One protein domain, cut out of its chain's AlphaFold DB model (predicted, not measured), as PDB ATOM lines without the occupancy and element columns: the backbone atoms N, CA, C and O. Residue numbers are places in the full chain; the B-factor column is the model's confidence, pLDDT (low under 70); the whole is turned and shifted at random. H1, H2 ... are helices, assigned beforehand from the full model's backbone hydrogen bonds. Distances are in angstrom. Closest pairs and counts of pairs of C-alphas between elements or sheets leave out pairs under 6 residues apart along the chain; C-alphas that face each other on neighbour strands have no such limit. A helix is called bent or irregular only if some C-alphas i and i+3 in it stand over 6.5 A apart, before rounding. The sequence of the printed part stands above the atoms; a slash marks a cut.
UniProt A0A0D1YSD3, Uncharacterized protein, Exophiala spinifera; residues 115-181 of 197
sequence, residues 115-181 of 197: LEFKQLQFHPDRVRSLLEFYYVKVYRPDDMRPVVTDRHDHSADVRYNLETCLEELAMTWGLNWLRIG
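Overview. This is residues 115 to 181 of the 197 residues of an uncharacterized protein of Exophiala spinifera (UniProt A0A0D1YSD3). Two short helices, H2 and H4, lie side by side and run the same way; H1 makes a corner with H2 and also packs on H4, while H3 crosses near the first residue of H2. From the last residue of H2 a long loop, residues 134 to 154, runs out, folds back near residues 141 to 145 and leads to H3; a tail without a named element, residues 173 to 181, follows H4. The printed part has 67 residues with four named helices in the order H1, H2, H3, H4 and no named strand, and its class is all helix. It is compact, with a radius of gyration of the C-alphas of 11.2 A and a rounded outline of 33 by 24 by 19 A.

Arrangement. H1, residues 115 to 122, and H2, residues 124 to 133, touch only at the corner by their link, and only just, with 3 pairs of C-alphas within 8 A; the closest are Leu 120 and Val 127 at 6.4 A. They run opposite ways at a steep tilt of 67 degrees, only just short of about perpendicular. H2 is the hub, touching three helices. It touches H3, residues 155 to 160, about perpendicular at 78 degrees, with the C-alphas of Pro 124 and Arg 159 closest at 6.0 A. H1 and H3 are apart, but only just, at 8.4 A. H4, residues 162 to 172, touches H2 at a shallow tilt of 32 degrees, the same way; their closest C-alphas, of Leu 131 and Leu 169, are 7.2 A apart. H4 also touches H1, opposite ways at a steep tilt of 35.4 degrees, only just past shallow, with the C-alphas of Gln 121 and Leu 162 closest at 6.7 A. H3 and H4 are close but not clearly touching: the closest C-alphas, of Val 158 and Cys 165, are 7.1 A apart. The helix packing is only just mostly crossed, with 1 of 3 pairs at a shallow tilt. Each O i to N i+4 pair is within hydrogen-bond range in H2, H3 and H4; in H1 it is 2 of 4, beside 5 of 5 O i to N i+3 pairs.

Along the chain. H1 begins at C-alpha 115, (-11.144, 16.510, 31.072), and is 12.0 A long; it is neither bent nor irregular, but only just: C-alphas 118 and 121 are 6.0 A apart. H2 is 14.0 A long and ends at C-alpha 133, (-0.106, 31.708, 22.232). H3 is 8.7 A long. H4, the longest helix by residues, is 15.1 A long and ends at C-alpha 172, (4.581, 20.662, 24.437).

Size, cuts and confidence. The two C-alphas farthest apart, of His 152 and Arg 179, are 35.0 A apart. The printed part has no cut. The link from H2 to H3, 21 residues, is long; those from H1 to H2 and from H3 to H4 are tight. The mean pLDDT of the printed part is 74.1, and 23 residues are under 70: 134 to 136, 141, 149 to 155 and 170 to 181.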
ATOM      1  N   LEU A 115      -9.810  16.401  31.650       74.62
ATOM      2  CA  LEU A 115     -11.144  16.510  31.072       74.62
ATOM      3  C   LEU A 115     -11.299  17.794  30.247       74.62
ATOM      4  O   LEU A 115     -11.743  17.715  29.105       74.62
ATOM      5  N   GLU A 116     -10.899  18.944  30.791       75.44
ATOM      6  CA  GLU A 116     -10.925  20.227  30.071       75.44
ATOM      7  C   GLU A 116     -10.060  20.183  28.812       75.44
ATOM      8  O   GLU A 116     -10.462  20.669  27.759       75.44
ATOM      9  N   PHE A 117      -8.900  19.531  28.893       77.81
ATOM     10  CA  PHE A 117      -8.042  19.313  27.737       77.81
ATOM     11  C   PHE A 117      -8.733  18.481  26.659       77.81
ATOM     12  O   PHE A 117      -8.756  18.872  25.497       77.81
ATOM     13  N   LYS A 118      -9.372  17.368  27.035       79.25
ATOM     14  CA  LYS A 118     -10.132  16.543  26.086       79.25
ATOM     15  C   LYS A 118     -11.316  17.291  25.484       79.25
ATOM     16  O   LYS A 118     -11.676  17.031  24.342       79.25
ATOM     17  N   GLN A 119     -11.922  18.223  26.216       83.88
ATOM     18  CA  GLN A 119     -13.015  19.057  25.709       83.88
ATOM     19  C   GLN A 119     -12.557  20.077  24.656       83.88
ATOM     20  O   GLN A 119     -13.392  20.561  23.892       83.88
ATOM     21  N   LEU A 120     -11.251  20.358  24.530       85.06
ATOM     22  CA  LEU A 120     -10.727  21.203  23.451       85.06
ATOM     23  C   LEU A 120     -11.021  20.634  22.054       85.06
ATOM     24  O   LEU A 120     -11.108  21.407  21.102       85.06
ATOM     25  N   GLN A 121     -11.284  19.325  21.930       84.75
ATOM     26  CA  GLN A 121     -11.711  18.708  20.669       84.75
ATOM     27  C   GLN A 121     -13.037  19.280  20.120       84.75
ATOM     28  O   GLN A 121     -13.354  19.126  18.946       84.75
ATOM     29  N   PHE A 122     -13.829  19.963  20.950       87.38
ATOM     30  CA  PHE A 122     -15.067  20.627  20.520       87.38
ATOM     31  C   PHE A 122     -14.878  22.124  20.254       87.38
ATOM     32  O   PHE A 122     -15.815  22.811  19.846       87.38
ATOM     33  N   HIS A 123     -13.670  22.646  20.479       88.19
ATOM     34  CA  HIS A 123     -13.362  24.069  20.429       88.19
ATOM     35  C   HIS A 123     -12.102  24.334  19.589       88.19
ATOM     36  O   HIS A 123     -11.085  24.779  20.126       88.19
ATOM     37  N   PRO A 124     -12.157  24.114  18.262       86.50
ATOM     38  CA  PRO A 124     -11.011  24.319  17.371       86.50
ATOM     39  C   PRO A 124     -10.480  25.759  17.409       86.50
ATOM     40  O   PRO A 124      -9.282  25.978  17.255       86.50
ATOM     41  N   ASP A 125     -11.337  26.742  17.698       86.19
ATOM     42  CA  ASP A 125     -10.920  28.135  17.890       86.19
ATOM     43  C   ASP A 125     -10.021  28.322  19.115       86.19
ATOM     44  O   ASP A 125      -9.042  29.064  19.047       86.19
ATOM     45  N   ARG A 126     -10.309  27.611  20.215       88.50
ATOM     46  CA  ARG A 126      -9.456  27.612  21.411       88.50
ATOM     47  C   ARG A 126      -8.146  26.898  21.139       88.50
ATOM     48  O   ARG A 126      -7.104  27.397  21.542       88.50
ATOM     49  N   VAL A 127      -8.184  25.772  20.424       86.44
ATOM     50  CA  VAL A 127      -6.972  25.043  20.019       86.44
ATOM     51  C   VAL A 127      -6.060  25.940  19.192       86.44
ATOM     52  O   VAL A 127      -4.888  26.061  19.519       86.44
ATOM     53  N   ARG A 128      -6.601  26.650  18.199       86.31
ATOM     54  CA  ARG A 128      -5.855  27.658  17.437       86.31
ATOM     55  C   ARG A 128      -5.243  28.729  18.345       86.31
ATOM     56  O   ARG A 128      -4.045  28.963  18.261       86.31
ATOM     57  N   SER A 129      -6.041  29.334  19.227       83.81
ATOM     58  CA  SER A 129      -5.563  30.377  20.148       83.81
ATOM     59  C   SER A 129      -4.427  29.874  21.045       83.81
ATOM     60  O   SER A 129      -3.451  30.579  21.279       83.81
ATOM     61  N   LEU A 130      -4.516  28.624  21.506       80.62
ATOM     62  CA  LEU A 130      -3.478  27.969  22.302       80.62
ATOM     63  C   LEU A 130      -2.217  27.692  21.470       80.62
ATOM     64  O   LEU A 130      -1.118  27.975  21.938       80.62
ATOM     65  N   LEU A 131      -2.354  27.184  20.243       80.25
ATOM     66  CA  LEU A 131      -1.221  26.960  19.336       80.25
ATOM     67  C   LEU A 131      -0.467  28.265  19.046       80.25
ATOM     68  O   LEU A 131       0.760  28.284  19.104       80.25
ATOM     69  N   GLU A 132      -1.193  29.356  18.794       80.62
ATOM     70  CA  GLU A 132      -0.617  30.685  18.563       80.62
ATOM     71  C   GLU A 132       0.061  31.238  19.818       80.62
ATOM     72  O   GLU A 132       1.215  31.660  19.758       80.62
ATOM     73  N   PHE A 133      -0.621  31.186  20.966       70.31
ATOM     74  CA  PHE A 133      -0.106  31.708  22.232       70.31
ATOM     75  C   PHE A 133       1.167  30.987  22.691       70.31
ATOM     76  O   PHE A 133       2.099  31.618  23.186       70.31
ATOM     77  N   TYR A 134       1.223  29.665  22.510       68.12
ATOM     78  CA  TYR A 134       2.369  28.839  22.894       68.12
ATOM     79  C   TYR A 134       3.380  28.612  21.756       68.12
ATOM     80  O   TYR A 134       4.338  27.867  21.949       68.12
ATOM     81  N   TYR A 135       3.204  29.257  20.597       68.31
ATOM     82  CA  TYR A 135       4.073  29.132  19.417       68.31
ATOM     83  C   TYR A 135       4.315  27.679  18.962       68.31
ATOM     84  O   TYR A 135       5.413  27.320  18.523       68.31
ATOM     85  N   VAL A 136       3.288  26.832  19.052       69.62
ATOM     86  CA  VAL A 136       3.369  25.414  18.681       69.62
ATOM     87  C   VAL A 136       3.150  25.261  17.182       69.62
ATOM     88  O   VAL A 136       2.110  25.639  16.643       69.62
ATOM     89  N   LYS A 137       4.140  24.684  16.498       74.38
ATOM     90  CA  LYS A 137       4.056  24.367  15.069       74.38
ATOM     91  C   LYS A 137       3.617  22.923  14.895       74.38
ATOM     92  O   LYS A 137       4.337  22.017  15.297       74.38
ATOM     93  N   VAL A 138       2.473  22.732  14.250       75.19
ATOM     94  CA  VAL A 138       1.921  21.412  13.934       75.19
ATOM     95  C   VAL A 138       2.100  21.158  12.445       75.19
ATOM     96  O   VAL A 138       1.870  22.057  11.635       75.19
ATOM     97  N   TYR A 139       2.497  19.943  12.079       76.12
ATOM     98  CA  TYR A 139       2.635  19.520  10.688       76.12
ATOM     99  C   TYR A 139       1.644  18.400  10.390       76.12
ATOM    100  O   TYR A 139       1.360  17.565  11.246       76.12
ATOM    101  N   ARG A 140       1.108  18.399   9.171       72.56
ATOM    102  CA  ARG A 140       0.228  17.333   8.695       72.56
ATOM    103  C   ARG A 140       1.029  16.032   8.558       72.56
ATOM    104  O   ARG A 140       2.125  16.080   7.993       72.56
ATOM    105  N   PRO A 141       0.486  14.884   8.994       67.69
ATOM    106  CA  PRO A 141       1.179  13.600   8.879       67.69
ATOM    107  C   PRO A 141       1.486  13.188   7.431       67.69
ATOM    108  O   PRO A 141       2.521  12.579   7.177       67.69
ATOM    109  N   ASP A 142       0.606  13.535   6.486       73.00
ATOM    110  CA  ASP A 142       0.655  13.007   5.114       73.00
ATOM    111  C   ASP A 142       1.680  13.710   4.214       73.00
ATOM    112  O   ASP A 142       2.359  13.070   3.413       73.00
ATOM    113  N   ASP A 143       1.777  15.040   4.306       78.75
ATOM    114  CA  ASP A 143       2.550  15.871   3.374       78.75
ATOM    115  C   ASP A 143       3.561  16.800   4.063       78.75
ATOM    116  O   ASP A 143       4.221  17.598   3.393       78.75
ATOM    117  N   MET A 144       3.695  16.698   5.394       74.69
ATOM    118  CA  MET A 144       4.570  17.528   6.232       74.69
ATOM    119  C   MET A 144       4.348  19.037   6.056       74.69
ATOM    120  O   MET A 144       5.221  19.845   6.387       74.69
ATOM    121  N   ARG A 145       3.186  19.462   5.547       76.56
ATOM    122  CA  ARG A 145       2.849  20.885   5.463       76.56
ATOM    123  C   ARG A 145       2.414  21.402   6.831       76.56
ATOM    124  O   ARG A 145       1.751  20.676   7.574       76.56
ATOM    125  N   PRO A 146       2.760  22.649   7.191       78.44
ATOM    126  CA  PRO A 146       2.320  23.222   8.453       78.44
ATOM    127  C   PRO A 146       0.794  23.364   8.474       78.44
ATOM    128  O   PRO A 146       0.174  23.755   7.481       78.44
ATOM    129  N   VAL A 147       0.186  23.073   9.622       77.56
ATOM    130  CA  VAL A 147      -1.208  23.424   9.891       77.56
ATOM    131  C   VAL A 147      -1.277  24.944  10.007       77.56
ATOM    132  O   VAL A 147      -0.617  25.544  10.854       77.56
ATOM    133  N   VAL A 148      -2.040  25.577   9.117       75.31
ATOM    134  CA  VAL A 148      -2.186  27.035   9.089       75.31
ATOM    135  C   VAL A 148      -3.118  27.458  10.221       75.31
ATOM    136  O   VAL A 148      -4.233  26.955  10.328       75.31
ATOM    137  N   THR A 149      -2.669  28.386  11.067       66.31
ATOM    138  CA  THR A 149      -3.465  28.913  12.188       66.31
ATOM    139  C   THR A 149      -4.091  30.278  11.901       66.31
ATOM    140  O   THR A 149      -4.796  30.794  12.756       66.31
ATOM    141  N   ASP A 150      -3.903  30.852  10.705       67.88
ATOM    142  CA  ASP A 150      -4.339  32.221  10.391       67.88
ATOM    143  C   ASP A 150      -5.844  32.453  10.644       67.88
ATOM    144  O   ASP A 150      -6.717  31.595  10.459       67.88
ATOM    145  N   ARG A 151      -6.141  33.668  11.105       62.38
ATOM    146  CA  ARG A 151      -7.414  34.113  11.650       62.38
ATOM    147  C   ARG A 151      -8.551  34.145  10.625       62.38
ATOM    148  O   ARG A 151      -9.705  34.110  11.051       62.38
ATOM    149  N   HIS A 152      -8.231  34.193   9.329       58.22
ATOM    150  CA  HIS A 152      -9.169  34.595   8.278       58.22
ATOM    151  C   HIS A 152      -9.912  33.458   7.557       58.22
ATOM    152  O   HIS A 152     -11.009  33.730   7.095       58.22
ATOM    153  N   ASP A 153      -9.416  32.210   7.512       53.94
ATOM    154  CA  ASP A 153     -10.135  31.115   6.807       53.94
ATOM    155  C   ASP A 153      -9.817  29.673   7.288       53.94
ATOM    156  O   ASP A 153     -10.342  28.693   6.761       53.94
ATOM    157  N   HIS A 154      -9.000  29.486   8.335       61.28
ATOM    158  CA  HIS A 154      -8.297  28.205   8.556       61.28
ATOM    159  C   HIS A 154      -8.794  27.334   9.722       61.28
ATOM    160  O   HIS A 154      -8.144  26.362  10.108       61.28
ATOM    161  N   SER A 155      -9.991  27.601  10.261       66.12
ATOM    162  CA  SER A 155     -10.581  26.715  11.285       66.12
ATOM    163  C   SER A 155     -10.812  25.286  10.768       66.12
ATOM    164  O   SER A 155     -10.766  24.335  11.546       66.12
ATOM    165  N   ALA A 156     -11.018  25.119   9.457       75.44
ATOM    166  CA  ALA A 156     -11.192  23.819   8.816       75.44
ATOM    167  C   ALA A 156      -9.913  22.966   8.857       75.44
ATOM    168  O   ALA A 156     -10.000  21.767   9.113       75.44
ATOM    169  N   ASP A 157      -8.737  23.577   8.686       75.25
ATOM    170  CA  ASP A 157      -7.453  22.868   8.725       75.25
ATOM    171  C   ASP A 157      -7.131  22.366  10.137       75.25
ATOM    172  O   ASP A 157      -6.718  21.216  10.306       75.25
ATOM    173  N   VAL A 158      -7.380  23.191  11.162       79.88
ATOM    174  CA  VAL A 158      -7.251  22.781  12.572       79.88
ATOM    175  C   VAL A 158      -8.267  21.693  12.916       79.88
ATOM    176  O   VAL A 158      -7.923  20.746  13.610       79.88
ATOM    177  N   ARG A 159      -9.505  21.778  12.409       82.50
ATOM    178  CA  ARG A 159     -10.518  20.723  12.594       82.50
ATOM    179  C   ARG A 159     -10.103  19.402  11.949       82.50
ATOM    180  O   ARG A 159     -10.309  18.359  12.557       82.50
ATOM    181  N   TYR A 160      -9.529  19.444  10.749       81.62
ATOM    182  CA  TYR A 160      -9.073  18.246  10.042       81.62
ATOM    183  C   TYR A 160      -7.885  17.578  10.748       81.62
ATOM    184  O   TYR A 160      -7.803  16.357  10.785       81.62
ATOM    185  N   ASN A 161      -7.005  18.372  11.366       81.06
ATOM    186  CA  ASN A 161      -5.801  17.894  12.056       81.06
ATOM    187  C   ASN A 161      -5.922  17.972  13.586       81.06
ATOM    188  O   ASN A 161      -4.919  18.118  14.284       81.06
ATOM    189  N   LEU A 162      -7.144  17.939  14.120       83.62
ATOM    190  CA  LEU A 162      -7.406  18.316  15.508       83.62
ATOM    191  C   LEU A 162      -6.714  17.401  16.514       83.62
ATOM    192  O   LEU A 162      -6.203  17.871  17.527       83.62
ATOM    193  N   GLU A 163      -6.685  16.105  16.219       83.69
ATOM    194  CA  GLU A 163      -6.004  15.119  17.048       83.69
ATOM    195  C   GLU A 163      -4.502  15.393  17.108       83.69
ATOM    196  O   GLU A 163      -3.971  15.559  18.201       83.69
ATOM    197  N   THR A 164      -3.853  15.577  15.956       80.56
ATOM    198  CA  THR A 164      -2.428  15.931  15.868       80.56
ATOM    199  C   THR A 164      -2.134  17.260  16.565       80.56
ATOM    200  O   THR A 164      -1.151  17.382  17.285       80.56
ATOM    201  N   CYS A 165      -3.011  18.261  16.424       80.56
ATOM    202  CA  CYS A 165      -2.858  19.544  17.112       80.56
ATOM    203  C   CYS A 165      -2.901  19.391  18.638       80.56
ATOM    204  O   CYS A 165      -2.120  20.021  19.351       80.56
ATOM    205  N   LEU A 166      -3.823  18.572  19.146       82.12
ATOM    206  CA  LEU A 166      -3.951  18.315  20.576       82.12
ATOM    207  C   LEU A 166      -2.811  17.433  21.089       82.12
ATOM    208  O   LEU A 166      -2.307  17.688  22.178       82.12
ATOM    209  N   GLU A 167      -2.357  16.459  20.313       79.81
ATOM    210  CA  GLU A 167      -1.186  15.647  20.637       79.81
ATOM    211  C   GLU A 167       0.075  16.512  20.771       79.81
ATOM    212  O   GLU A 167       0.756  16.444  21.795       79.81
ATOM    213  N   GLU A 168       0.335  17.409  19.818       72.25
ATOM    214  CA  GLU A 168       1.462  18.350  19.875       72.25
ATOM    215  C   GLU A 168       1.360  19.320  21.063       72.25
ATOM    216  O   GLU A 168       2.354  19.586  21.745       72.25
ATOM    217  N   LEU A 169       0.156  19.812  21.384       72.62
ATOM    218  CA  LEU A 169      -0.074  20.615  22.592       72.62
ATOM    219  C   LEU A 169       0.197  19.807  23.868       72.62
ATOM    220  O   LEU A 169       0.867  20.298  24.778       72.62
ATOM    221  N   ALA A 170      -0.277  18.560  23.933       66.38
ATOM    222  CA  ALA A 170      -0.019  17.666  25.054       66.38
ATOM    223  C   ALA A 170       1.486  17.439  25.241       66.38
ATOM    224  O   ALA A 170       1.989  17.623  26.350       66.38
ATOM    225  N   MET A 171       2.207  17.116  24.166       64.56
ATOM    226  CA  MET A 171       3.657  16.919  24.194       64.56
ATOM    227  C   MET A 171       4.398  18.192  24.611       64.56
ATOM    228  O   MET A 171       5.254  18.133  25.495       64.56
ATOM    229  N   THR A 172       4.018  19.351  24.063       62.94
ATOM    230  CA  THR A 172       4.581  20.662  24.437       62.94
ATOM    231  C   THR A 172       4.407  20.934  25.930       62.94
ATOM    232  O   THR A 172       5.303  21.451  26.595       62.94
ATOM    233  N   TRP A 173       3.269  20.546  26.501       67.12
ATOM    234  CA  TRP A 173       2.995  20.698  27.925       67.12
ATOM    235  C   TRP A 173       3.544  19.556  28.787       67.12
ATOM    236  O   TRP A 173       3.403  19.609  30.004       67.12
ATOM    237  N   GLY A 174       4.201  18.542  28.224       55.12
ATOM    238  CA  GLY A 174       4.707  17.406  29.005       55.12
ATOM    239  C   GLY A 174       3.659  16.403  29.443       55.12
ATOM    240  O   GLY A 174       3.910  15.566  30.314       55.12
ATOM    241  N   LEU A 175       2.468  16.491  28.866       59.53
ATOM    242  CA  LEU A 175       1.426  15.509  29.062       59.53
ATOM    243  C   LEU A 175       1.758  14.287  28.211       59.53
ATOM    244  O   LEU A 175       2.019  14.370  27.015       59.53
ATOM    245  N   ASN A 176       1.725  13.117  28.837       63.12
ATOM    246  CA  ASN A 176       1.887  11.871  28.111       63.12
ATOM    247  C   ASN A 176       0.551  11.512  27.438       63.12
ATOM    248  O   ASN A 176      -0.369  11.037  28.109       63.12
ATOM    249  N   TRP A 177       0.471  11.749  26.124       60.28
ATOM    250  CA  TRP A 177      -0.705  11.517  25.276       60.28
ATOM    251  C   TRP A 177      -1.322  10.118  25.455       60.28
ATOM    252  O   TRP A 177      -2.529   9.974  25.665       60.28
ATOM    253  N   LEU A 178      -0.477   9.083  25.491       60.56
ATOM    254  CA  LEU A 178      -0.907   7.697  25.694       60.56
ATOM    255  C   LEU A 178      -1.467   7.468  27.105       60.56
ATOM    256  O   LEU A 178      -2.492   6.808  27.264       60.56
ATOM    257  N   ARG A 179      -0.841   8.040  28.142       60.03
ATOM    258  CA  ARG A 179      -1.313   7.910  29.535       60.03
ATOM    259  C   ARG A 179      -2.635   8.623  29.786       60.03
ATOM    260  O   ARG A 179      -3.389   8.183  30.649       60.03
ATOM    261  N   ILE A 180      -2.921   9.709  29.067       61.69
ATOM    262  CA  ILE A 180      -4.219  10.391  29.167       61.69
ATOM    263  C   ILE A 180      -5.302   9.722  28.304       61.69
ATOM    264  O   ILE A 180      -6.469  10.096  28.420       61.69
ATOM    265  N   GLY A 181      -4.951   8.707  27.504       65.62
ATOM    266  CA  GLY A 181      -5.884   7.953  26.663       65.62
ATOM    267  C   GLY A 181      -6.372   8.734  25.441       65.62
ATOM    268  O   GLY A 181      -7.532   8.586  25.056       65.62
TER     269      GLY A 181